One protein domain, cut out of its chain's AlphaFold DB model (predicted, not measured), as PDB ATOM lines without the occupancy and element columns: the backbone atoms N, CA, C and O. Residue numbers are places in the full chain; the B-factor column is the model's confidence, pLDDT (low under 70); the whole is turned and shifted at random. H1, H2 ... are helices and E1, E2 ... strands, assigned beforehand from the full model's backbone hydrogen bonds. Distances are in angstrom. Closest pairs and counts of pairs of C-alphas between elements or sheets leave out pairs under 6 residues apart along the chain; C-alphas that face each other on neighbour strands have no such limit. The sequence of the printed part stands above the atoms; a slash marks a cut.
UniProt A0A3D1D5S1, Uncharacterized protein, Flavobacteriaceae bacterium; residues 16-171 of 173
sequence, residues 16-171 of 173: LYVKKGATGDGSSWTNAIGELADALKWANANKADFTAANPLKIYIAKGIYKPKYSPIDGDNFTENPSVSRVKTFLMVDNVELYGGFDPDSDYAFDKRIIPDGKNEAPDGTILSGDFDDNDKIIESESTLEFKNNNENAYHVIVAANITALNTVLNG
ATOM      1  N   LEU A  16     -18.802  51.019  29.807       97.75
ATOM      2  CA  LEU A  16     -18.095  50.565  31.002       97.75
ATOM      3  C   LEU A  16     -18.233  49.055  31.161       97.75
ATOM      4  O   LEU A  16     -19.309  48.495  30.954       97.75
ATOM      5  N   TYR A  17     -17.153  48.415  31.590       98.06
ATOM      6  CA  TYR A  17     -17.103  46.982  31.858       98.06
ATOM      7  C   TYR A  17     -17.052  46.725  33.363       98.06
ATOM      8  O   TYR A  17     -16.249  47.329  34.075       98.06
ATOM      9  N   VAL A  18     -17.894  45.813  33.846       98.31
ATOM     10  CA  VAL A  18     -18.009  45.448  35.262       98.31
ATOM     11  C   VAL A  18     -17.761  43.953  35.425       98.31
ATOM     12  O   VAL A  18     -18.460  43.141  34.824       98.31
ATOM     13  N   LYS A  19     -16.789  43.585  36.265       97.50
ATOM     14  CA  LYS A  19     -16.470  42.196  36.616       97.50
ATOM     15  C   LYS A  19     -16.237  42.101  38.118       97.50
ATOM     16  O   LYS A  19     -15.337  42.754  38.639       97.50
ATOM     17  N   LYS A  20     -17.029  41.264  38.794       95.75
ATOM     18  CA  LYS A  20     -16.974  41.055  40.246       95.75
ATOM     19  C   LYS A  20     -15.532  40.891  40.747       95.75
ATOM     20  O   LYS A  20     -14.811  40.009  40.285       95.75
ATOM     21  N   GLY A  21     -15.118  41.743  41.686       94.38
ATOM     22  CA  GLY A  21     -13.797  41.684  42.329       94.38
ATOM     23  C   GLY A  21     -12.622  42.247  41.515       94.38
ATOM     24  O   GLY A  21     -11.495  42.229  42.005       94.38
ATOM     25  N   ALA A  22     -12.852  42.763  40.305       96.44
ATOM     26  CA  ALA A  22     -11.841  43.506  39.555       96.44
ATOM     27  C   ALA A  22     -11.515  44.868  40.210       96.44
ATOM     28  O   ALA A  22     -12.222  45.348  41.095       96.44
ATOM     29  N   THR A  23     -10.427  45.506  39.783       94.94
ATOM     30  CA  THR A  23      -9.919  46.759  40.382       94.94
ATOM     31  C   THR A  23      -9.615  47.844  39.350       94.94
ATOM     32  O   THR A  23      -8.978  48.845  39.676       94.94
ATOM     33  N   GLY A  24     -10.034  47.638  38.100       94.88
ATOM     34  CA  GLY A  24      -9.748  48.544  36.997       94.88
ATOM     35  C   GLY A  24     -10.702  49.735  36.908       94.88
ATOM     36  O   GLY A  24     -11.565  49.958  37.759       94.88
ATOM     37  N   ASP A  25     -10.519  50.517  35.848       94.62
ATOM     38  CA  ASP A  25     -11.217  51.779  35.589       94.62
ATOM     39  C   ASP A  25     -12.492  51.640  34.738       94.62
ATOM     40  O   ASP A  25     -13.174  52.627  34.470       94.62
ATOM     41  N   GLY A  26     -12.820  50.428  34.302       96.19
ATOM     42  CA  GLY A  26     -13.970  50.112  33.466       96.19
ATOM     43  C   GLY A  26     -13.746  50.250  31.968       96.19
ATOM     44  O   GLY A  26     -14.715  50.093  31.235       96.19
ATOM     45  N   SER A  27     -12.521  50.496  31.498       95.62
ATOM     46  CA  SER A  27     -12.225  50.711  30.071       95.62
ATOM     47  C   SER A  27     -12.298  49.448  29.201       95.62
ATOM     48  O   SER A  27     -12.448  49.536  27.982       95.62
ATOM     49  N   SER A  28     -12.179  48.262  29.804       96.50
ATOM     50  CA  SER A  28     -12.211  46.956  29.128       96.50
ATOM     51  C   SER A  28     -12.512  45.829  30.121       96.50
ATOM     52  O   SER A  28     -12.474  46.051  31.328       96.50
ATOM     53  N   TRP A  29     -12.718  44.597  29.644       96.94
ATOM     54  CA  TRP A  29     -12.815  43.424  30.524       96.94
ATOM     55  C   TRP A  29     -11.561  43.191  31.383       96.94
ATOM     56  O   TRP A  29     -11.684  42.790  32.538       96.94
ATOM     57  N   THR A  30     -10.361  43.474  30.859       95.75
ATOM     58  CA  THR A  30      -9.096  43.371  31.615       95.75
ATOM     59  C   THR A  30      -8.987  44.443  32.700       95.75
ATOM     60  O   THR A  30      -8.444  44.177  33.768       95.75
ATOM     61  N   ASN A  31      -9.545  45.629  32.449       95.50
ATOM     62  CA  ASN A  31      -9.558  46.753  33.382       95.50
ATOM     63  C   ASN A  31     -10.965  46.998  33.941       95.50
ATOM     64  O   ASN A  31     -11.356  48.145  34.108       95.50
ATOM     65  N   ALA A  32     -11.756  45.959  34.195       97.56
ATOM     66  CA  ALA A  32     -13.147  46.133  34.600       97.56
ATOM     67  C   ALA A  32     -13.287  46.743  36.008       97.56
ATOM     68  O   ALA A  32     -12.429  46.556  36.875       97.56
ATOM     69  N   ILE A  33     -14.409  47.425  36.248       97.69
ATOM     70  CA  ILE A  33     -14.822  47.888  37.578       97.69
ATOM     71  C   ILE A  33     -15.254  46.673  38.399       97.69
ATOM     72  O   ILE A  33     -15.969  45.801  37.901       97.69
ATOM     73  N   GLY A  34     -14.854  46.629  39.669       96.81
ATOM     74  CA  GLY A  34     -15.110  45.488  40.544       96.81
ATOM     75  C   GLY A  34     -16.572  45.230  40.881       96.81
ATOM     76  O   GLY A  34     -16.932  44.100  41.197       96.81
ATOM     77  N   GLU A  35     -17.417  46.260  40.872       96.62
ATOM     78  CA  GLU A  35     -18.782  46.180  41.391       96.62
ATOM     79  C   GLU A  35     -19.742  47.067  40.598       96.62
ATOM     80  O   GLU A  35     -19.462  48.239  40.333       96.62
ATOM     81  N   LEU A  36     -20.928  46.535  40.286       97.50
ATOM     82  CA  LEU A  36     -21.982  47.283  39.594       97.50
ATOM     83  C   LEU A  36     -22.450  48.503  40.398       97.50
ATOM     84  O   LEU A  36     -22.741  49.550  39.822       97.50
ATOM     85  N   ALA A  37     -22.500  48.387  41.728       95.19
ATOM     86  CA  ALA A  37     -22.904  49.488  42.599       95.19
ATOM     87  C   ALA A  37     -21.976  50.706  42.438       95.19
ATOM     88  O   ALA A  37     -22.451  51.841  42.416       95.19
ATOM     89  N   ASP A  38     -20.673  50.469  42.276       94.44
ATOM     90  CA  ASP A  38     -19.668  51.523  42.126       94.44
ATOM     91  C   ASP A  38     -19.808  52.195  40.749       94.44
ATOM     92  O   ASP A  38     -19.825  53.425  40.652       94.44
ATOM     93  N   ALA A  39     -20.023  51.396  39.697       95.94
ATOM     94  CA  ALA A  39     -20.276  51.894  38.345       95.94
ATOM     95  C   ALA A  39     -21.547  52.765  38.269       95.94
ATOM     96  O   ALA A  39     -21.511  53.851  37.693       95.94
ATOM     97  N   LEU A  40     -22.652  52.340  38.894       94.50
ATOM     98  CA  LEU A  40     -23.904  53.110  38.931       94.50
ATOM     99  C   LEU A  40     -23.792  54.384  39.773       94.50
ATOM    100  O   LEU A  40     -24.326  55.424  39.385       94.50
ATOM    101  N   LYS A  41     -23.059  54.347  40.891       92.50
ATOM    102  CA  LYS A  41     -22.771  55.550  41.687       92.50
ATOM    103  C   LYS A  41     -21.993  56.580  40.869       92.50
ATOM    104  O   LYS A  41     -22.354  57.758  40.869       92.50
ATOM    105  N   TRP A  42     -20.961  56.142  40.148       93.00
ATOM    106  CA  TRP A  42     -20.212  57.011  39.240       93.00
ATOM    107  C   TRP A  42     -21.090  57.523  38.094       93.00
ATOM    108  O   TRP A  42     -21.073  58.719  37.811       93.00
ATOM    109  N   ALA A  43     -21.903  56.663  37.478       92.75
ATOM    110  CA  ALA A  43     -22.799  57.063  36.399       92.75
ATOM    111  C   ALA A  43     -23.794  58.133  36.870       92.75
ATOM    112  O   ALA A  43     -23.999  59.126  36.183       92.75
ATOM    113  N   ASN A  44     -24.348  58.001  38.077       91.31
ATOM    114  CA  ASN A  44     -25.226  59.023  38.642       91.31
ATOM    115  C   ASN A  44     -24.497  60.360  38.872       91.31
ATOM    116  O   ASN A  44     -25.068  61.420  38.615       91.31
ATOM    117  N   ALA A  45     -23.241  60.324  39.326       90.19
ATOM    118  CA  ALA A  45     -22.431  61.529  39.521       90.19
ATOM    119  C   ALA A  45     -22.082  62.240  38.198       90.19
ATOM    120  O   ALA A  45     -21.944  63.460  38.190       90.19
ATOM    121  N   ASN A  46     -21.991  61.495  37.090       90.50
ATOM    122  CA  ASN A  46     -21.630  61.999  35.758       90.50
ATOM    123  C   ASN A  46     -22.814  61.984  34.774       90.50
ATOM    124  O   ASN A  46     -22.630  62.095  33.569       90.50
ATOM    125  N   LYS A  47     -24.054  61.875  35.264       89.38
ATOM    126  CA  LYS A  47     -25.252  61.684  34.423       89.38
ATOM    127  C   LYS A  47     -25.504  62.784  33.389       89.38
ATOM    128  O   LYS A  47     -26.244  62.568  32.438       89.38
ATOM    129  N   ALA A  48     -24.907  63.961  33.581       90.25
ATOM    130  CA  ALA A  48     -24.962  65.062  32.623       90.25
ATOM    131  C   ALA A  48     -24.214  64.755  31.309       90.25
ATOM    132  O   ALA A  48     -24.508  65.381  30.292       90.25
ATOM    133  N   ASP A  49     -23.297  63.785  31.320       90.50
ATOM    134  CA  ASP A  49     -22.495  63.396  30.157       90.50
ATOM    135  C   ASP A  49     -23.245  62.435  29.220       90.50
ATOM    136  O   ASP A  49     -22.804  62.184  28.096       90.50
ATOM    137  N   PHE A  50     -24.390  61.897  29.656       89.88
ATOM    138  CA  PHE A  50     -25.151  60.888  28.923       89.88
ATOM    139  C   PHE A  50     -26.458  61.470  28.402       89.88
ATOM    140  O   PHE A  50     -27.199  62.161  29.102       89.88
ATOM    141  N   THR A  51     -26.780  61.149  27.155       90.88
ATOM    142  CA  THR A  51     -27.995  61.629  26.485       90.88
ATOM    143  C   THR A  51     -28.729  60.463  25.849       90.88
ATOM    144  O   THR A  51     -28.137  59.415  25.616       90.88
ATOM    145  N   ALA A  52     -29.998  60.640  25.483       88.50
ATOM    146  CA  ALA A  52     -30.738  59.586  24.790       88.50
ATOM    147  C   ALA A  52     -30.053  59.156  23.474       88.50
ATOM    148  O   ALA A  52     -30.088  57.984  23.116       88.50
ATOM    149  N   ALA A  53     -29.400  60.088  22.769       90.12
ATOM    150  CA  ALA A  53     -28.660  59.796  21.540       90.12
ATOM    151  C   ALA A  53     -27.305  59.113  21.797       90.12
ATOM    152  O   ALA A  53     -26.838  58.350  20.957       90.12
ATOM    153  N   ASN A  54     -26.687  59.385  22.949       90.69
ATOM    154  CA  ASN A  54     -25.404  58.823  23.366       90.69
ATOM    155  C   ASN A  54     -25.512  58.323  24.816       90.69
ATOM    156  O   ASN A  54     -25.045  59.010  25.732       90.69
ATOM    157  N   PRO A  55     -26.185  57.180  25.040       93.50
ATOM    158  CA  PRO A  55     -26.333  56.618  26.372       93.50
ATOM    159  C   PRO A  55     -25.039  55.928  26.811       93.50
ATOM    160  O   PRO A  55     -24.280  55.409  25.984       93.50
ATOM    161  N   LEU A  56     -24.824  55.869  28.124       95.38
ATOM    162  CA  LEU A  56     -23.797  55.019  28.712       95.38
ATOM    163  C   LEU A  56     -24.286  53.571  28.721       95.38
ATOM    164  O   LEU A  56     -25.362  53.276  29.235       95.38
ATOM    165  N   LYS A  57     -23.466  52.652  28.222       96.62
ATOM    166  CA  LYS A  57     -23.699  51.212  28.345       96.62
ATOM    167  C   LYS A  57     -22.819  50.657  29.450       96.62
ATOM    168  O   LYS A  57     -21.624  50.936  29.490       96.62
ATOM    169  N   ILE A  58     -23.390  49.836  30.315       97.88
ATOM    170  CA  ILE A  58     -22.644  49.094  31.326       97.88
ATOM    171  C   ILE A  58     -22.792  47.610  31.007       97.88
ATOM    172  O   ILE A  58     -23.887  47.048  31.070       97.88
ATOM    173  N   TYR A  59     -21.680  46.992  30.624       98.06
ATOM    174  CA  TYR A  59     -21.579  45.568  30.335       98.06
ATOM    175  C   TYR A  59     -21.128  44.840  31.592       98.06
ATOM    176  O   TYR A  59     -20.071  45.132  32.150       98.06
ATOM    177  N   ILE A  60     -21.951  43.903  32.048       98.00
ATOM    178  CA  ILE A  60     -21.815  43.257  33.348       98.00
ATOM    179  C   ILE A  60     -21.490  41.787  33.117       98.00
ATOM    180  O   ILE A  60     -22.244  41.056  32.467       98.00
ATOM    181  N   ALA A  61     -20.341  41.359  33.635       96.81
ATOM    182  CA  ALA A  61     -19.961  39.959  33.626       96.81
ATOM    183  C   ALA A  61     -20.937  39.131  34.470       96.81
ATOM    184  O   ALA A  61     -21.571  39.649  35.397       96.81
ATOM    185  N   LYS A  62     -21.007  37.831  34.199       94.00
ATOM    186  CA  LYS A  62     -21.668  36.868  35.074       94.00
ATOM    187  C   LYS A  62     -21.180  36.975  36.519       94.00
ATOM    188  O   LYS A  62     -20.042  37.373  36.782       94.00
ATOM    189  N   GLY A  63     -22.057  36.620  37.448       92.56
ATOM    190  CA  GLY A  63     -21.814  36.686  38.884       92.56
ATOM    191  C   GLY A  63     -22.922  37.404  39.644       92.56
ATOM    192  O   GLY A  63     -23.842  37.981  39.060       92.56
ATOM    193  N   ILE A  64     -22.805  37.364  40.970       93.00
ATOM    194  CA  ILE A  64     -23.765  37.950  41.905       93.00
ATOM    195  C   ILE A  64     -23.277  39.340  42.320       93.00
ATOM    196  O   ILE A  64     -22.186  39.496  42.880       93.00
ATOM    197  N   TYR A  65     -24.101  40.354  42.073       95.19
ATOM    198  CA  TYR A  65     -23.848  41.737  42.458       95.19
ATOM    199  C   TYR A  65     -24.885  42.183  43.480       95.19
ATOM    200  O   TYR A  65     -26.082  41.973  43.303       95.19
ATOM    201  N   LYS A  66     -24.408  42.846  44.533       94.38
ATOM    202  CA  LYS A  66     -25.236  43.359  45.626       94.38
ATOM    203  C   LYS A  66     -25.171  44.883  45.653       94.38
ATOM    204  O   LYS A  66     -24.098  45.444  45.392       94.38
ATOM    205  N   PRO A  67     -26.273  45.579  45.963       93.81
ATOM    206  CA  PRO A  67     -26.228  47.021  46.089       93.81
ATOM    207  C   PRO A  67     -25.416  47.427  47.324       93.81
ATOM    208  O   PRO A  67     -25.508  46.818  48.386       93.81
ATOM    209  N   LYS A  68     -24.616  48.488  47.195       90.88
ATOM    210  CA  LYS A  68     -23.794  49.014  48.301       90.88
ATOM    211  C   LYS A  68     -24.309  50.322  48.884       90.88
ATOM    212  O   LYS A  68     -24.012  50.629  50.037       90.88
ATOM    213  N   TYR A  69     -25.054  51.087  48.090       89.12
ATOM    214  CA  TYR A  69     -25.342  52.491  48.354       89.12
ATOM    215  C   TYR A  69     -26.839  52.738  48.534       89.12
ATOM    216  O   TYR A  69     -27.661  52.141  47.841       89.12
ATOM    217  N   SER A  70     -27.174  53.644  49.452       86.12
ATOM    218  CA  SER A  70     -28.530  54.180  49.614       86.12
ATOM    219  C   SER A  70     -28.736  55.383  48.682       86.12
ATOM    220  O   SER A  70     -27.941  56.324  48.752       86.12
ATOM    221  N   PRO A  71     -29.779  55.402  47.832       78.50
ATOM    222  CA  PRO A  71     -30.123  56.557  47.009       78.50
ATOM    223  C   PRO A  71     -31.008  57.571  47.747       78.50
ATOM    224  O   PRO A  71     -31.525  58.481  47.108       78.50
ATOM    225  N   ILE A  72     -31.244  57.399  49.055       76.25
ATOM    226  CA  ILE A  72     -32.073  58.320  49.840       76.25
ATOM    227  C   ILE A  72     -31.477  59.730  49.768       76.25
ATOM    228  O   ILE A  72     -30.282  59.937  50.000       76.25
ATOM    229  N   ASP A  73     -32.329  60.703  49.449       67.12
ATOM    230  CA  ASP A  73     -31.945  62.108  49.397       67.12
ATOM    231  C   ASP A  73     -31.351  62.551  50.741       67.12
ATOM    232  O   ASP A  73     -31.942  62.361  51.802       67.12
ATOM    233  N   GLY A  74     -30.163  63.156  50.691       61.38
ATOM    234  CA  GLY A  74     -29.415  63.580  51.879       61.38
ATOM    235  C   GLY A  74     -28.382  62.568  52.389       61.38
ATOM    236  O   GLY A  74     -27.436  62.984  53.055       61.38
ATOM    237  N   ASP A  75     -28.466  61.291  51.993       65.69
ATOM    238  CA  ASP A  75     -27.509  60.244  52.393       65.69
ATOM    239  C   ASP A  75     -26.291  60.135  51.458       65.69
ATOM    240  O   ASP A  75     -25.417  59.303  51.681       65.69
ATOM    241  N   ASN A  76     -26.198  60.955  50.402       68.56
ATOM    242  CA  ASN A  76     -25.029  61.071  49.510       68.56
ATOM    243  C   ASN A  76     -24.415  59.728  49.041       68.56
ATOM    244  O   ASN A  76     -23.196  59.635  48.869       68.56
ATOM    245  N   PHE A  77     -25.221  58.680  48.830       72.69
ATOM    246  CA  PHE A  77     -24.729  57.339  48.484       72.69
ATOM    247  C   PHE A  77     -23.676  56.815  49.483       72.69
ATOM    248  O   PHE A  77     -22.593  56.368  49.079       72.69
ATOM    249  N   THR A  78     -23.954  56.897  50.792       67.88
ATOM    250  CA  THR A  78     -23.101  56.278  51.824       67.88
ATOM    251  C   THR A  78     -23.131  54.743  51.748       67.88
ATOM    252  O   THR A  78     -24.132  54.142  51.355       67.88
ATOM    253  N   GLU A  79     -22.020  54.099  52.131       63.12
ATOM    254  CA  GLU A  79     -21.901  52.625  52.248       63.12
ATOM    255  C   GLU A  79     -22.439  52.084  53.577       63.12
ATOM    256  O   GLU A  79     -22.714  50.887  53.714       63.12
ATOM    257  N   ASN A  80     -22.597  52.979  54.555       61.47
ATOM    258  CA  ASN A  80     -23.002  52.677  55.918       61.47
ATOM    259  C   ASN A  80     -24.339  53.355  56.236       61.47
ATOM    260  O   ASN A  80     -24.370  54.334  56.985       61.47
ATOM    261  N   PRO A  81     -25.454  52.884  55.660       54.16
ATOM    262  CA  PRO A  81     -26.738  53.328  56.143       54.16
ATOM    263  C   PRO A  81     -26.937  52.723  57.534       54.16
ATOM    264  O   PRO A  81     -26.742  51.525  57.743       54.16
ATOM    265  N   SER A  82     -27.455  53.512  58.473       58.03
ATOM    266  CA  SER A  82     -28.059  52.982  59.706       58.03
ATOM    267  C   SER A  82     -29.250  52.039  59.422       58.03
ATOM    268  O   SER A  82     -29.848  51.498  60.347       58.03
ATOM    269  N   VAL A  83     -29.586  51.835  58.140       60.81
ATOM    270  CA  VAL A  83     -30.634  50.964  57.611       60.81
ATOM    271  C   VAL A  83     -30.087  50.196  56.389       60.81
ATOM    272  O   VAL A  83     -30.185  50.661  55.260       60.81
ATOM    273  N   SER A  84     -29.483  49.014  56.568       68.94
ATOM    274  CA  SER A  84     -28.893  48.222  55.454       68.94
ATOM    275  C   SER A  84     -29.873  47.957  54.296       68.94
ATOM    276  O   SER A  84     -29.498  47.956  53.125       68.94
ATOM    277  N   ARG A  85     -31.161  47.833  54.623       84.56
ATOM    278  CA  ARG A  85     -32.235  47.394  53.723       84.56
ATOM    279  C   ARG A  85     -32.610  48.369  52.606       84.56
ATOM    280  O   ARG A  85     -33.359  47.998  51.709       84.56
ATOM    281  N   VAL A  86     -32.155  49.619  52.667       85.81
ATOM    282  CA  VAL A  86     -32.465  50.626  51.633       85.81
ATOM    283  C   VAL A  86     -31.396  50.709  50.544       85.81
ATOM    284  O   VAL A  86     -31.553  51.468  49.589       85.81
ATOM    285  N   LYS A  87     -30.306  49.940  50.665       89.56
ATOM    286  CA  LYS A  87     -29.316  49.816  49.594       89.56
ATOM    287  C   LYS A  87     -29.991  49.234  48.355       89.56
ATOM    288  O   LYS A  87     -30.630  48.189  48.434       89.56
ATOM    289  N   THR A  88     -29.828  49.901  47.219       91.56
ATOM    290  CA  THR A  88     -30.431  49.483  45.948       91.56
ATOM    291  C   THR A  88     -29.554  49.882  44.763       91.56
ATOM    292  O   THR A  88     -28.722  50.789  44.862       91.56
ATOM    293  N   PHE A  89     -29.726  49.207  43.630       93.88
ATOM    294  CA  PHE A  89     -29.192  49.659  42.355       93.88
ATOM    295  C   PHE A  89     -30.102  50.761  41.810       93.88
ATOM    296  O   PHE A  89     -31.176  50.496  41.267       93.88
ATOM    297  N   LEU A  90     -29.681  52.015  41.980       91.38
ATOM    298  CA  LEU A  90     -30.383  53.152  41.398       91.38
ATOM    299  C   LEU A  90     -30.101  53.215  39.895       91.38
ATOM    300  O   LEU A  90     -28.955  53.405  39.484       91.38
ATOM    301  N   MET A  91     -31.151  53.097  39.088       91.69
ATOM    302  CA  MET A  91     -31.070  53.335  37.651       91.69
ATOM    303  C   MET A  91     -30.843  54.819  37.373       91.69
ATOM    304  O   MET A  91     -31.389  55.690  38.053       91.69
ATOM    305  N   VAL A  92     -30.044  55.101  36.349       90.31
ATOM    306  CA  VAL A  92     -29.661  56.456  35.950       90.31
ATOM    307  C   VAL A  92     -30.226  56.735  34.559       90.31
ATOM    308  O   VAL A  92     -30.254  55.850  33.699       90.31
ATOM    309  N   ASP A  93     -30.699  57.961  34.342       89.88
ATOM    310  CA  ASP A  93     -31.177  58.402  33.030       89.88
ATOM    311  C   ASP A  93     -30.089  58.208  31.964       89.88
ATOM    312  O   ASP A  93     -28.917  58.514  32.191       89.88
ATOM    313  N   ASN A  94     -30.492  57.717  30.788       91.69
ATOM    314  CA  ASN A  94     -29.600  57.429  29.658       91.69
ATOM    315  C   ASN A  94     -28.485  56.411  29.974       91.69
ATOM    316  O   ASN A  94     -27.419  56.450  29.354       91.69
ATOM    317  N   VAL A  95     -28.724  55.501  30.924       93.56
ATOM    318  CA  VAL A  95     -27.843  54.367  31.219       93.56
ATOM    319  C   VAL A  95     -28.540  53.049  30.889       93.56
ATOM    320  O   VAL A  95     -29.667  52.790  31.314       93.56
ATOM    321  N   GLU A  96     -27.834  52.200  30.149       95.00
ATOM    322  CA  GLU A  96     -28.277  50.877  29.719       95.00
ATOM    323  C   GLU A  96     -27.442  49.791  30.407       95.00
ATOM    324  O   GLU A  96     -26.212  49.794  30.322       95.00
ATOM    325  N   LEU A  97     -28.103  48.840  31.067       96.06
ATOM    326  CA  LEU A  97     -27.465  47.706  31.731       96.06
ATOM    327  C   LEU A  97     -27.638  46.428  30.912       96.06
ATOM    328  O   LEU A  97     -28.760  46.005  30.618       96.06
ATOM    329  N   TYR A  98     -26.511  45.782  30.612       96.19
ATOM    330  CA  TYR A  98     -26.451  44.521  29.882       96.19
ATOM    331  C   TYR A  98     -25.666  43.487  30.689       96.19
ATOM    332  O   TYR A  98     -24.443  43.567  30.779       96.19
ATOM    333  N   GLY A  99     -26.361  42.513  31.270       95.62
ATOM    334  CA  GLY A  99     -25.762  41.397  32.000       95.62
ATOM    335  C   GLY A  99     -25.564  40.142  31.156       95.62
ATOM    336  O   GLY A  99     -26.008  40.070  30.005       95.62
ATOM    337  N   GLY A 100     -24.886  39.162  31.751       94.12
ATOM    338  CA  GLY A 100     -24.687  37.821  31.210       94.12
ATOM    339  C   GLY A 100     -23.392  37.626  30.424       94.12
ATOM    340  O   GLY A 100     -23.242  36.604  29.764       94.12
ATOM    341  N   PHE A 101     -22.455  38.575  30.434       96.00
ATOM    342  CA  PHE A 101     -21.197  38.405  29.699       96.00
ATOM    343  C   PHE A 101     -20.253  37.413  30.397       96.00
ATOM    344  O   PHE A 101     -20.091  37.468  31.614       96.00
ATOM    345  N   ASP A 102     -19.560  36.563  29.635       94.62
ATOM    346  CA  ASP A 102     -18.489  35.705  30.152       94.62
ATOM    347  C   ASP A 102     -17.118  36.162  29.612       94.62
ATOM    348  O   ASP A 102     -16.674  35.698  28.559       94.62
ATOM    349  N   PRO A 103     -16.434  37.105  30.290       94.38
ATOM    350  CA  PRO A 103     -15.178  37.673  29.795       94.38
ATOM    351  C   PRO A 103     -14.020  36.670  29.732       94.38
ATOM    352  O   PRO A 103     -13.031  36.946  29.058       94.38
ATOM    353  N   ASP A 104     -14.128  35.534  30.428       90.75
ATOM    354  CA  ASP A 104     -13.101  34.488  30.452       90.75
ATOM    355  C   ASP A 104     -13.339  33.411  29.370       90.75
ATOM    356  O   ASP A 104     -12.529  32.498  29.208       90.75
ATOM    357  N   SER A 105     -14.439  33.525  28.616       89.94
ATOM    358  CA  SER A 105     -14.808  32.643  27.508       89.94
ATOM    359  C   SER A 105     -15.158  33.471  26.260       89.94
ATOM    360  O   SER A 105     -14.278  34.119  25.693       89.94
ATOM    361  N   ASP A 106     -16.420  33.464  25.822       86.88
ATOM    362  CA  ASP A 106     -16.940  34.287  24.730       86.88
ATOM    363  C   ASP A 106     -17.834  35.407  25.285       86.88
ATOM    364  O   ASP A 106     -18.856  35.163  25.929       86.88
ATOM    365  N   TYR A 107     -17.443  36.652  25.021       89.69
ATOM    366  CA  TYR A 107     -18.134  37.862  25.469       89.69
ATOM    367  C   TYR A 107     -18.781  38.633  24.312       89.69
ATOM    368  O   TYR A 107     -19.079  39.826  24.448       89.69
ATOM    369  N   ALA A 108     -19.004  37.982  23.166       92.06
ATOM    370  CA  ALA A 108     -19.828  38.552  22.113       92.06
ATOM    371  C   ALA A 108     -21.245  38.851  22.635       92.06
ATOM    372  O   ALA A 108     -21.812  38.140  23.468       92.06
ATOM    373  N   PHE A 109     -21.832  39.948  22.158       92.00
ATOM    374  CA  PHE A 109     -23.084  40.477  22.703       92.00
ATOM    375  C   PHE A 109     -24.273  39.506  22.564       92.00
ATOM    376  O   PHE A 109     -25.159  39.480  23.420       92.00
ATOM    377  N   ASP A 110     -24.288  38.701  21.501       91.12
ATOM    378  CA  ASP A 110     -25.285  37.665  21.207       91.12
ATOM    379  C   ASP A 110     -25.015  36.333  21.930       91.12
ATOM    380  O   ASP A 110     -25.812  35.402  21.823       91.12
ATOM    381  N   LYS A 111     -23.908  36.238  22.674       90.56
ATOM    382  CA  LYS A 111     -23.492  35.056  23.446       90.56
ATOM    383  C   LYS A 111     -23.701  35.206  24.945       90.56
ATOM    384  O   LYS A 111     -23.327  34.322  25.709       90.56
ATOM    385  N   ARG A 112     -24.319  36.310  25.371       92.44
ATOM    386  CA  ARG A 112     -24.631  36.551  26.780       92.44
ATOM    387  C   ARG A 112     -25.521  35.449  27.343       92.44
ATOM    388  O   ARG A 112     -26.487  35.022  26.713       92.44
ATOM    389  N   ILE A 113     -25.201  35.040  28.562       90.44
ATOM    390  CA  ILE A 113     -25.947  34.077  29.361       90.44
ATOM    391  C   ILE A 113     -27.170  34.805  29.913       90.44
ATOM    392  O   ILE A 113     -27.077  35.561  30.880       90.44
ATOM    393  N   ILE A 114     -28.310  34.626  29.250       86.62
ATOM    394  CA  ILE A 114     -29.577  35.239  29.649       86.62
ATOM    395  C   ILE A 114     -30.265  34.316  30.659       86.62
ATOM    396  O   ILE A 114     -30.583  33.181  30.295       86.62
ATOM    397  N   PRO A 115     -30.521  34.772  31.898       75.56
ATOM    398  CA  PRO A 115     -31.310  34.000  32.847       75.56
ATOM    399  C   PRO A 115     -32.707  33.734  32.280       75.56
ATOM    400  O   PRO A 115     -33.389  34.662  31.847       75.56
ATOM    401  N   ASP A 116     -33.135  32.472  32.258       69.50
ATOM    402  CA  ASP A 116     -34.424  32.071  31.680       69.50
ATOM    403  C   ASP A 116     -35.513  31.820  32.739       69.50
ATOM    404  O   ASP A 116     -36.643  31.471  32.389       69.50
ATOM    405  N   GLY A 117     -35.184  32.001  34.026       58.59
ATOM    406  CA  GLY A 117     -36.081  31.793  35.168       58.59
ATOM    407  C   GLY A 117     -36.575  30.350  35.331       58.59
ATOM    408  O   GLY A 117     -37.436  30.095  36.169       58.59
ATOM    409  N   LYS A 118     -36.079  29.413  34.513       57.31
ATOM    410  CA  LYS A 118     -36.476  27.995  34.495       57.31
ATOM    411  C   LYS A 118     -35.348  27.105  34.964       57.31
ATOM    412  O   LYS A 118     -35.580  26.122  35.658       57.31
ATOM    413  N   ASN A 119     -34.142  27.471  34.574       53.44
ATOM    414  CA  ASN A 119     -32.936  27.050  35.224       53.44
ATOM    415  C   ASN A 119     -32.534  28.235  36.093       53.44
ATOM    416  O   ASN A 119     -32.605  29.387  35.648       53.44
ATOM    417  N   GLU A 120     -32.084  27.986  37.324       51.34
ATOM    418  CA  GLU A 120     -31.114  28.930  37.859       51.34
ATOM    419  C   GLU A 120     -30.068  29.059  36.750       51.34
ATOM    420  O   GLU A 120     -29.571  28.049  36.248       51.34
ATOM    421  N   ALA A 121     -29.854  30.263  36.237       57.25
ATOM    422  CA  ALA A 121     -28.674  30.538  35.450       57.25
ATOM    423  C   ALA A 121     -27.636  30.975  36.483       57.25
ATOM    424  O   ALA A 121     -27.413  32.182  36.605       57.25
ATOM    425  N   PRO A 122     -27.033  30.047  37.271       60.84
ATOM    426  CA  PRO A 122     -26.011  30.419  38.245       60.84
ATOM    427  C   PRO A 122     -24.846  31.127  37.543       60.84
ATOM    428  O   PRO A 122     -24.107  31.887  38.160       60.84
ATOM    429  N   ASP A 123     -24.730  30.914  36.229       75.75
ATOM    430  CA  ASP A 123     -23.718  31.478  35.354       75.75
ATOM    431  C   ASP A 123     -24.141  32.794  34.672       75.75
ATOM    432  O   ASP A 123     -23.402  33.299  33.835       75.75
ATOM    433  N   GLY A 124     -25.318  33.353  34.977       89.75
ATOM    434  CA  GLY A 124     -25.763  34.662  34.486       89.75
ATOM    435  C   GLY A 124     -25.313  35.827  35.379       89.75
ATOM    436  O   GLY A 124     -24.541  35.662  36.324       89.75
ATOM    437  N   THR A 125     -25.798  37.038  35.097       93.56
ATOM    438  CA  THR A 125     -25.681  38.166  36.038       93.56
ATOM    439  C   THR A 125     -26.889  38.170  36.969       93.56
ATOM    440  O   THR A 125     -28.018  38.322  36.505       93.56
ATOM    441  N   ILE A 126     -26.640  38.047  38.271       92.12
ATOM    442  CA  ILE A 126     -27.669  38.047  39.315       92.12
ATOM    443  C   ILE A 126     -27.535  39.331  40.131       92.12
ATOM    444  O   ILE A 126     -26.452  39.647  40.634       92.12
ATOM    445  N   LEU A 127     -28.628  40.073  40.274       93.81
ATOM    446  CA  LEU A 127     -28.727  41.228  41.156       93.81
ATOM    447  C   LEU A 127     -29.417  40.774  42.443       93.81
ATOM    448  O   LEU A 127     -30.623  40.558  42.471       93.81
ATOM    449  N   SER A 128     -28.642  40.611  43.514       92.62
ATOM    450  CA  SER A 128     -29.153  40.061  44.772       92.62
ATOM    451  C   SER A 128     -29.349  41.139  45.832       92.62
ATOM    452  O   SER A 128     -28.494  42.005  46.035       92.62
ATOM    453  N   GLY A 129     -30.489  41.058  46.517       92.06
ATOM    454  CA  GLY A 129     -30.780  41.804  47.738       92.06
ATOM    455  C   GLY A 129     -30.466  41.038  49.023       92.06
ATOM    456  O   GLY A 129     -30.555  41.652  50.082       92.06
ATOM    457  N   ASP A 130     -30.117  39.750  48.939       92.06
ATOM    458  CA  ASP A 130     -29.643  38.952  50.074       92.06
ATOM    459  C   ASP A 130     -28.199  39.359  50.373       92.06
ATOM    460  O   ASP A 130     -27.287  39.109  49.580       92.06
ATOM    461  N   PHE A 131     -27.988  40.084  51.473       89.94
ATOM    462  CA  PHE A 131     -26.664  40.611  51.794       89.94
ATOM    463  C   PHE A 131     -25.759  39.587  52.462       89.94
ATOM    464  O   PHE A 131     -24.559  39.606  52.175       89.94
ATOM    465  N   ASP A 132     -26.327  38.686  53.255       90.81
ATOM    466  CA  ASP A 132     -25.575  37.763  54.101       90.81
ATOM    467  C   ASP A 132     -25.500  36.345  53.508       90.81
ATOM    468  O   ASP A 132     -24.792  35.498  54.055       90.81
ATOM    469  N   ASP A 133     -26.170  36.096  52.374       89.69
ATOM    470  CA  ASP A 133     -26.237  34.803  51.673       89.69
ATOM    471  C   ASP A 133     -26.730  33.671  52.593       89.69
ATOM    472  O   ASP A 133     -26.249  32.533  52.546       89.69
ATOM    473  N   ASN A 134     -27.638  34.003  53.513       89.88
ATOM    474  CA  ASN A 134     -28.020  33.154  54.643       89.88
ATOM    475  C   ASN A 134     -29.538  32.890  54.719       89.88
ATOM    476  O   ASN A 134     -29.978  32.240  55.685       89.88
ATOM    477  N   ASP A 135     -30.301  33.372  53.730       88.88
ATOM    478  CA  ASP A 135     -31.745  33.202  53.614       88.88
ATOM    479  C   ASP A 135     -32.112  31.714  53.611       88.88
ATOM    480  O   ASP A 135     -31.455  30.872  52.989       88.88
ATOM    481  N   LYS A 136     -33.188  31.357  54.323       88.56
ATOM    482  CA  LYS A 136     -33.677  29.970  54.370       88.56
ATOM    483  C   LYS A 136     -35.174  29.896  54.172       88.56
ATOM    484  O   LYS A 136     -35.932  30.593  54.845       88.56
ATOM    485  N   ILE A 137     -35.581  28.951  53.331       87.81
ATOM    486  CA  ILE A 137     -36.957  28.477  53.255       87.81
ATOM    487  C   ILE A 137     -37.060  27.252  54.160       87.81
ATOM    488  O   ILE A 137     -36.347  26.264  53.980       87.81
ATOM    489  N   ILE A 138     -37.920  27.335  55.168       86.25
ATOM    490  CA  ILE A 138     -38.299  26.200  56.000       86.25
ATOM    491  C   ILE A 138     -39.695  25.788  55.561       86.25
ATOM    492  O   ILE A 138     -40.678  26.488  55.813       86.25
ATOM    493  N   GLU A 139     -39.764  24.644  54.893       86.75
ATOM    494  CA  GLU A 139     -41.018  24.059  54.439       86.75
ATOM    495  C   GLU A 139     -41.467  22.972  55.419       86.75
ATOM    496  O   GLU A 139     -40.694  22.096  55.811       86.75
ATOM    497  N   SER A 140     -42.732  23.029  55.822       84.56
ATOM    498  CA  SER A 140     -43.436  21.937  56.490       84.56
ATOM    499  C   SER A 140     -44.740  21.646  55.747       84.56
ATOM    500  O   SER A 140     -45.176  22.446  54.920       84.56
ATOM    501  N   GLU A 141     -45.416  20.545  56.082       81.75
ATOM    502  CA  GLU A 141     -46.710  20.176  55.481       81.75
ATOM    503  C   GLU A 141     -47.797  21.265  55.608       81.75
ATOM    504  O   GLU A 141     -48.804  21.211  54.905       81.75
ATOM    505  N   SER A 142     -47.617  22.257  56.490       85.38
ATOM    506  CA  SER A 142     -48.607  23.315  56.746       85.38
ATOM    507  C   SER A 142     -48.041  24.737  56.791       85.38
ATOM    508  O   SER A 142     -48.813  25.688  56.927       85.38
ATOM    509  N   THR A 143     -46.723  24.917  56.669       80.19
ATOM    510  CA  THR A 143     -46.088  26.238  56.765       80.19
ATOM    511  C   THR A 143     -44.963  26.398  55.757       80.19
ATOM    512  O   THR A 143     -44.088  25.544  55.656       80.19
ATOM    513  N   LEU A 144     -44.944  27.551  55.094       89.50
ATOM    514  CA  LEU A 144     -43.779  28.073  54.394       89.50
ATOM    515  C   LEU A 144     -43.254  29.246  55.218       89.50
ATOM    516  O   LEU A 144     -43.956  30.245  55.386       89.50
ATOM    517  N   GLU A 145     -42.059  29.103  55.783       89.44
ATOM    518  CA  GLU A 145     -41.411  30.152  56.565       89.44
ATOM    519  C   GLU A 145     -40.118  30.612  55.889       89.44
ATOM    520  O   GLU A 145     -39.281  29.798  55.508       89.44
ATOM    521  N   PHE A 146     -39.943  31.931  55.793       88.19
ATOM    522  CA  PHE A 146     -38.712  32.566  55.330       88.19
ATOM    523  C   PHE A 146     -37.942  33.096  56.542       88.19
ATOM    524  O   PHE A 146     -38.466  33.909  57.310       88.19
ATOM    525  N   LYS A 147     -36.715  32.618  56.736       91.19
ATOM    526  CA  LYS A 147     -35.819  33.016  57.831       91.19
ATOM    527  C   LYS A 147     -34.612  33.779  57.293       91.19
ATOM    528  O   LYS A 147     -34.213  33.543  56.161       91.19
ATOM    529  N   ASN A 148     -34.004  34.571  58.183       88.62
ATOM    530  CA  ASN A 148     -32.764  35.324  57.963       88.62
ATOM    531  C   ASN A 148     -32.846  36.358  56.829       88.62
ATOM    532  O   ASN A 148     -31.946  36.418  56.021       88.62
ATOM    533  N   ASN A 149     -33.923  37.152  56.793       88.06
ATOM    534  CA  ASN A 149     -34.184  38.138  55.732       88.06
ATOM    535  C   ASN A 149     -34.315  39.594  56.244       88.06
ATOM    536  O   ASN A 149     -34.922  40.460  55.600       88.06
ATOM    537  N   ASN A 150     -33.815  39.862  57.453       88.81
ATOM    538  CA  ASN A 150     -33.870  41.172  58.111       88.81
ATOM    539  C   ASN A 150     -32.885  42.196  57.520       88.81
ATOM    540  O   ASN A 150     -33.117  43.399  57.582       88.81
ATOM    541  N   GLU A 151     -31.775  41.721  56.991       88.62
ATOM    542  CA  GLU A 151     -30.759  42.405  56.211       88.62
ATOM    543  C   GLU A 151     -31.242  42.723  54.795       88.62
ATOM    544  O   GLU A 151     -30.903  43.797  54.295       88.62
ATOM    545  N   ASN A 152     -32.065  41.857  54.194       88.94
ATOM    546  CA  ASN A 152     -32.392  41.920  52.772       88.94
ATOM    547  C   ASN A 152     -32.862  43.298  52.318       88.94
ATOM    548  O   ASN A 152     -33.684  43.956  52.980       88.94
ATOM    549  N   ALA A 153     -32.369  43.699  51.146       90.88
ATOM    550  CA  ALA A 153     -32.812  44.905  50.473       90.88
ATOM    551  C   ALA A 153     -34.335  44.874  50.275       90.88
ATOM    552  O   ALA A 153     -34.890  43.891  49.788       90.88
ATOM    553  N   TYR A 154     -35.017  45.973  50.600       90.00
ATOM    554  CA  TYR A 154     -36.438  46.131  50.278       90.00
ATOM    555  C   TYR A 154     -36.671  46.181  48.768       90.00
ATOM    556  O   TYR A 154     -37.665  45.661  48.266       90.00
ATOM    557  N   HIS A 155     -35.739  46.808  48.049       90.06
ATOM    558  CA  HIS A 155     -35.758  46.925  46.602       90.06
ATOM    559  C   HIS A 155     -34.354  46.676  46.065       90.06
ATOM    560  O   HIS A 155     -33.428  47.422  46.372       90.06
ATOM    561  N   VAL A 156     -34.193  45.658  45.222       91.19
ATOM    562  CA  VAL A 156     -32.906  45.383  44.565       91.19
ATOM    563  C   VAL A 156     -32.574  46.473  43.546       91.19
ATOM    564  O   VAL A 156     -31.429  46.909  43.463       91.19
ATOM    565  N   ILE A 157     -33.583  46.959  42.819       91.12
ATOM    566  CA  ILE A 157     -33.451  47.991  41.787       91.12
ATOM    567  C   ILE A 157     -34.523  49.052  42.009       91.12
ATOM    568  O   ILE A 157     -35.684  48.725  42.260       91.12
ATOM    569  N   VAL A 158     -34.148  50.319  41.856       89.88
ATOM    570  CA  VAL A 158     -35.080  51.449  41.837       89.88
ATOM    571  C   VAL A 158     -34.828  52.281  40.589       89.88
ATOM    572  O   VAL A 158     -33.707  52.712  40.327       89.88
ATOM    573  N   ALA A 159     -35.891  52.549  39.838       85.69
ATOM    574  CA  ALA A 159     -35.918  53.562  38.795       85.69
ATOM    575  C   ALA A 159     -36.827  54.699  39.272       85.69
ATOM    576  O   ALA A 159     -38.041  54.534  39.364       85.69
ATOM    577  N   ALA A 160     -36.233  55.837  39.618       78.00
ATOM    578  CA  ALA A 160     -36.953  57.007  40.107       78.00
ATOM    579  C   ALA A 160     -36.594  58.221  39.252       78.00
ATOM    580  O   ALA A 160     -35.428  58.423  38.927       78.00
ATOM    581  N   ASN A 161     -37.601  59.027  38.902       70.69
ATOM    582  CA  ASN A 161     -37.444  60.227  38.072       70.69
ATOM    583  C   ASN A 161     -36.751  59.971  36.718       70.69
ATOM    584  O   ASN A 161     -36.084  60.859  36.199       70.69
ATOM    585  N   ILE A 162     -36.921  58.769  36.153       75.12
ATOM    586  CA  ILE A 162     -36.413  58.434  34.823       75.12
ATOM    587  C   ILE A 162     -37.298  59.108  33.779       75.12
ATOM    588  O   ILE A 162     -38.502  58.858  33.712       75.12
ATOM    589  N   THR A 163     -36.695  59.983  32.984       72.88
ATOM    590  CA  THR A 163     -37.375  60.713  31.902       72.88
ATOM    591  C   THR A 163     -36.927  60.244  30.522       72.88
ATOM    592  O   THR A 163     -37.587  60.530  29.520       72.88
ATOM    593  N   ALA A 164     -35.827  59.493  30.466       65.38
ATOM    594  CA  ALA A 164     -35.287  58.933  29.243       65.38
ATOM    595  C   ALA A 164     -36.074  57.699  28.771       65.38
ATOM    596  O   ALA A 164     -36.409  56.812  29.552       65.38
ATOM    597  N   LEU A 165     -36.281  57.589  27.455       61.12
ATOM    598  CA  LEU A 165     -36.836  56.382  26.823       61.12
ATOM    599  C   LEU A 165     -35.842  55.202  26.786       61.12
ATOM    600  O   LEU A 165     -36.250  54.084  26.486       61.12
ATOM    601  N   ASN A 166     -34.561  55.440  27.093       66.06
ATOM    602  CA  ASN A 166     -33.459  54.497  26.853       66.06
ATOM    603  C   ASN A 166     -32.845  53.919  28.143       66.06
ATOM    604  O   ASN A 166     -31.683  53.526  28.153       66.06
ATOM    605  N   THR A 167     -33.594  53.855  29.245       75.88
ATOM    606  CA  THR A 167     -33.153  53.105  30.432       75.88
ATOM    607  C   THR A 167     -33.462  51.623  30.233       75.88
ATOM    608  O   THR A 167     -34.618  51.206  30.292       75.88
ATOM    609  N   VAL A 168     -32.424  50.827  29.971       83.06
ATOM    610  CA  VAL A 168     -32.541  49.393  29.658       83.06
ATOM    611  C   VAL A 168     -31.985  48.547  30.796       83.06
ATOM    612  O   VAL A 168     -30.915  48.829  31.327       83.06
ATOM    613  N   LEU A 169     -32.699  47.469  31.121       85.12
ATOM    614  CA  LEU A 169     -32.225  46.380  31.964       85.12
ATOM    615  C   LEU A 169     -32.370  45.074  31.179       85.12
ATOM    616  O   LEU A 169     -33.488  44.662  30.865       85.12
ATOM    617  N   ASN A 170     -31.259  44.446  30.798       89.00
ATOM    618  CA  ASN A 170     -31.291  43.274  29.930       89.00
ATOM    619  C   ASN A 170     -30.228  42.238  30.314       89.00
ATOM    620  O   ASN A 170     -29.055  42.571  30.445       89.00
ATOM    621  N   GLY A 171     -30.616  40.965  30.416       85.44
ATOM    622  CA  GLY A 171     -29.682  39.880  30.742       85.44
ATOM    623  C   GLY A 171     -29.263  39.848  32.213       85.44
ATOM    624  O   GLY A 171     -28.167  39.394  32.522       85.44
TER     625      GLY A 171
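This is residues 16 to 171 of the 173 residues of an uncharacterized protein of Flavobacteriaceae bacterium (UniProt A0A3D1D5S1). Little of this domain is regular structure: long loops surround a small parallel sheet, E1 E2 E4 E8, with H1 over one face. A second parallel pair, E3 and E5, lies near the middle, and an arm, the antiparallel hairpin E6 and E7, sticks out at residues 139 to 144. Of 156 printed residues, 43 are in named elements, E1 H1 E2 E3 E4 E5 E6 E7 E8, class mixed; the whole is compact, radius of gyration of the C-alphas 16.6 A, spans 54 by 42 by 31 A.

E1, residues 16 to 18, pairs with E2, residues 56 to 61: N 18 and O 59, 2.8 A. H1, residues 36 to 45, every O i to N i+4 pair within hydrogen-bond range, is on this sheet in two layers, a helix on one face, at a height of 9.7 A, over E2 and only just not over E1, 2 C-alphas falling there; the closest C-alphas of H1 and E1 are Leu 36 and Val 18, 6.2 A. E1, H1, E2 form a right-handed strand-helix-strand unit, parallel neighbours with a helix between. E4, residues 95 to 101, is parallel to E2, N 58 and O 96, 2.8 A, and to E8, residues 168 to 170, N 97 and O 168, 2.8 A. E3, residues 63 to 65, pairs with E5, residues 125 to 127: N 65 and O 126, 2.8 A. E6, residues 136 to 139, and E7, residues 144 to 147, form a hairpin: N 138 and O 145, 2.8 A.

E1 begins at C-alpha 16 (-18.095, 50.565, 31.002); E8 ends at C-alpha 170 (-31.291, 43.274, 29.930). E4 is 17.4 A long, E2 16.3 A, H1 14.3 A.

The C-alphas farthest apart, Asp 49 and Glu 141, are 55.6 A apart. The printed part has no cut; E1 to H1, E3 to E4, E4 to E5 and E7 to E8 are long links. pLDDT is under 70 at residues 73 to 76, 78 to 84, 116 to 122 and 164 to 166.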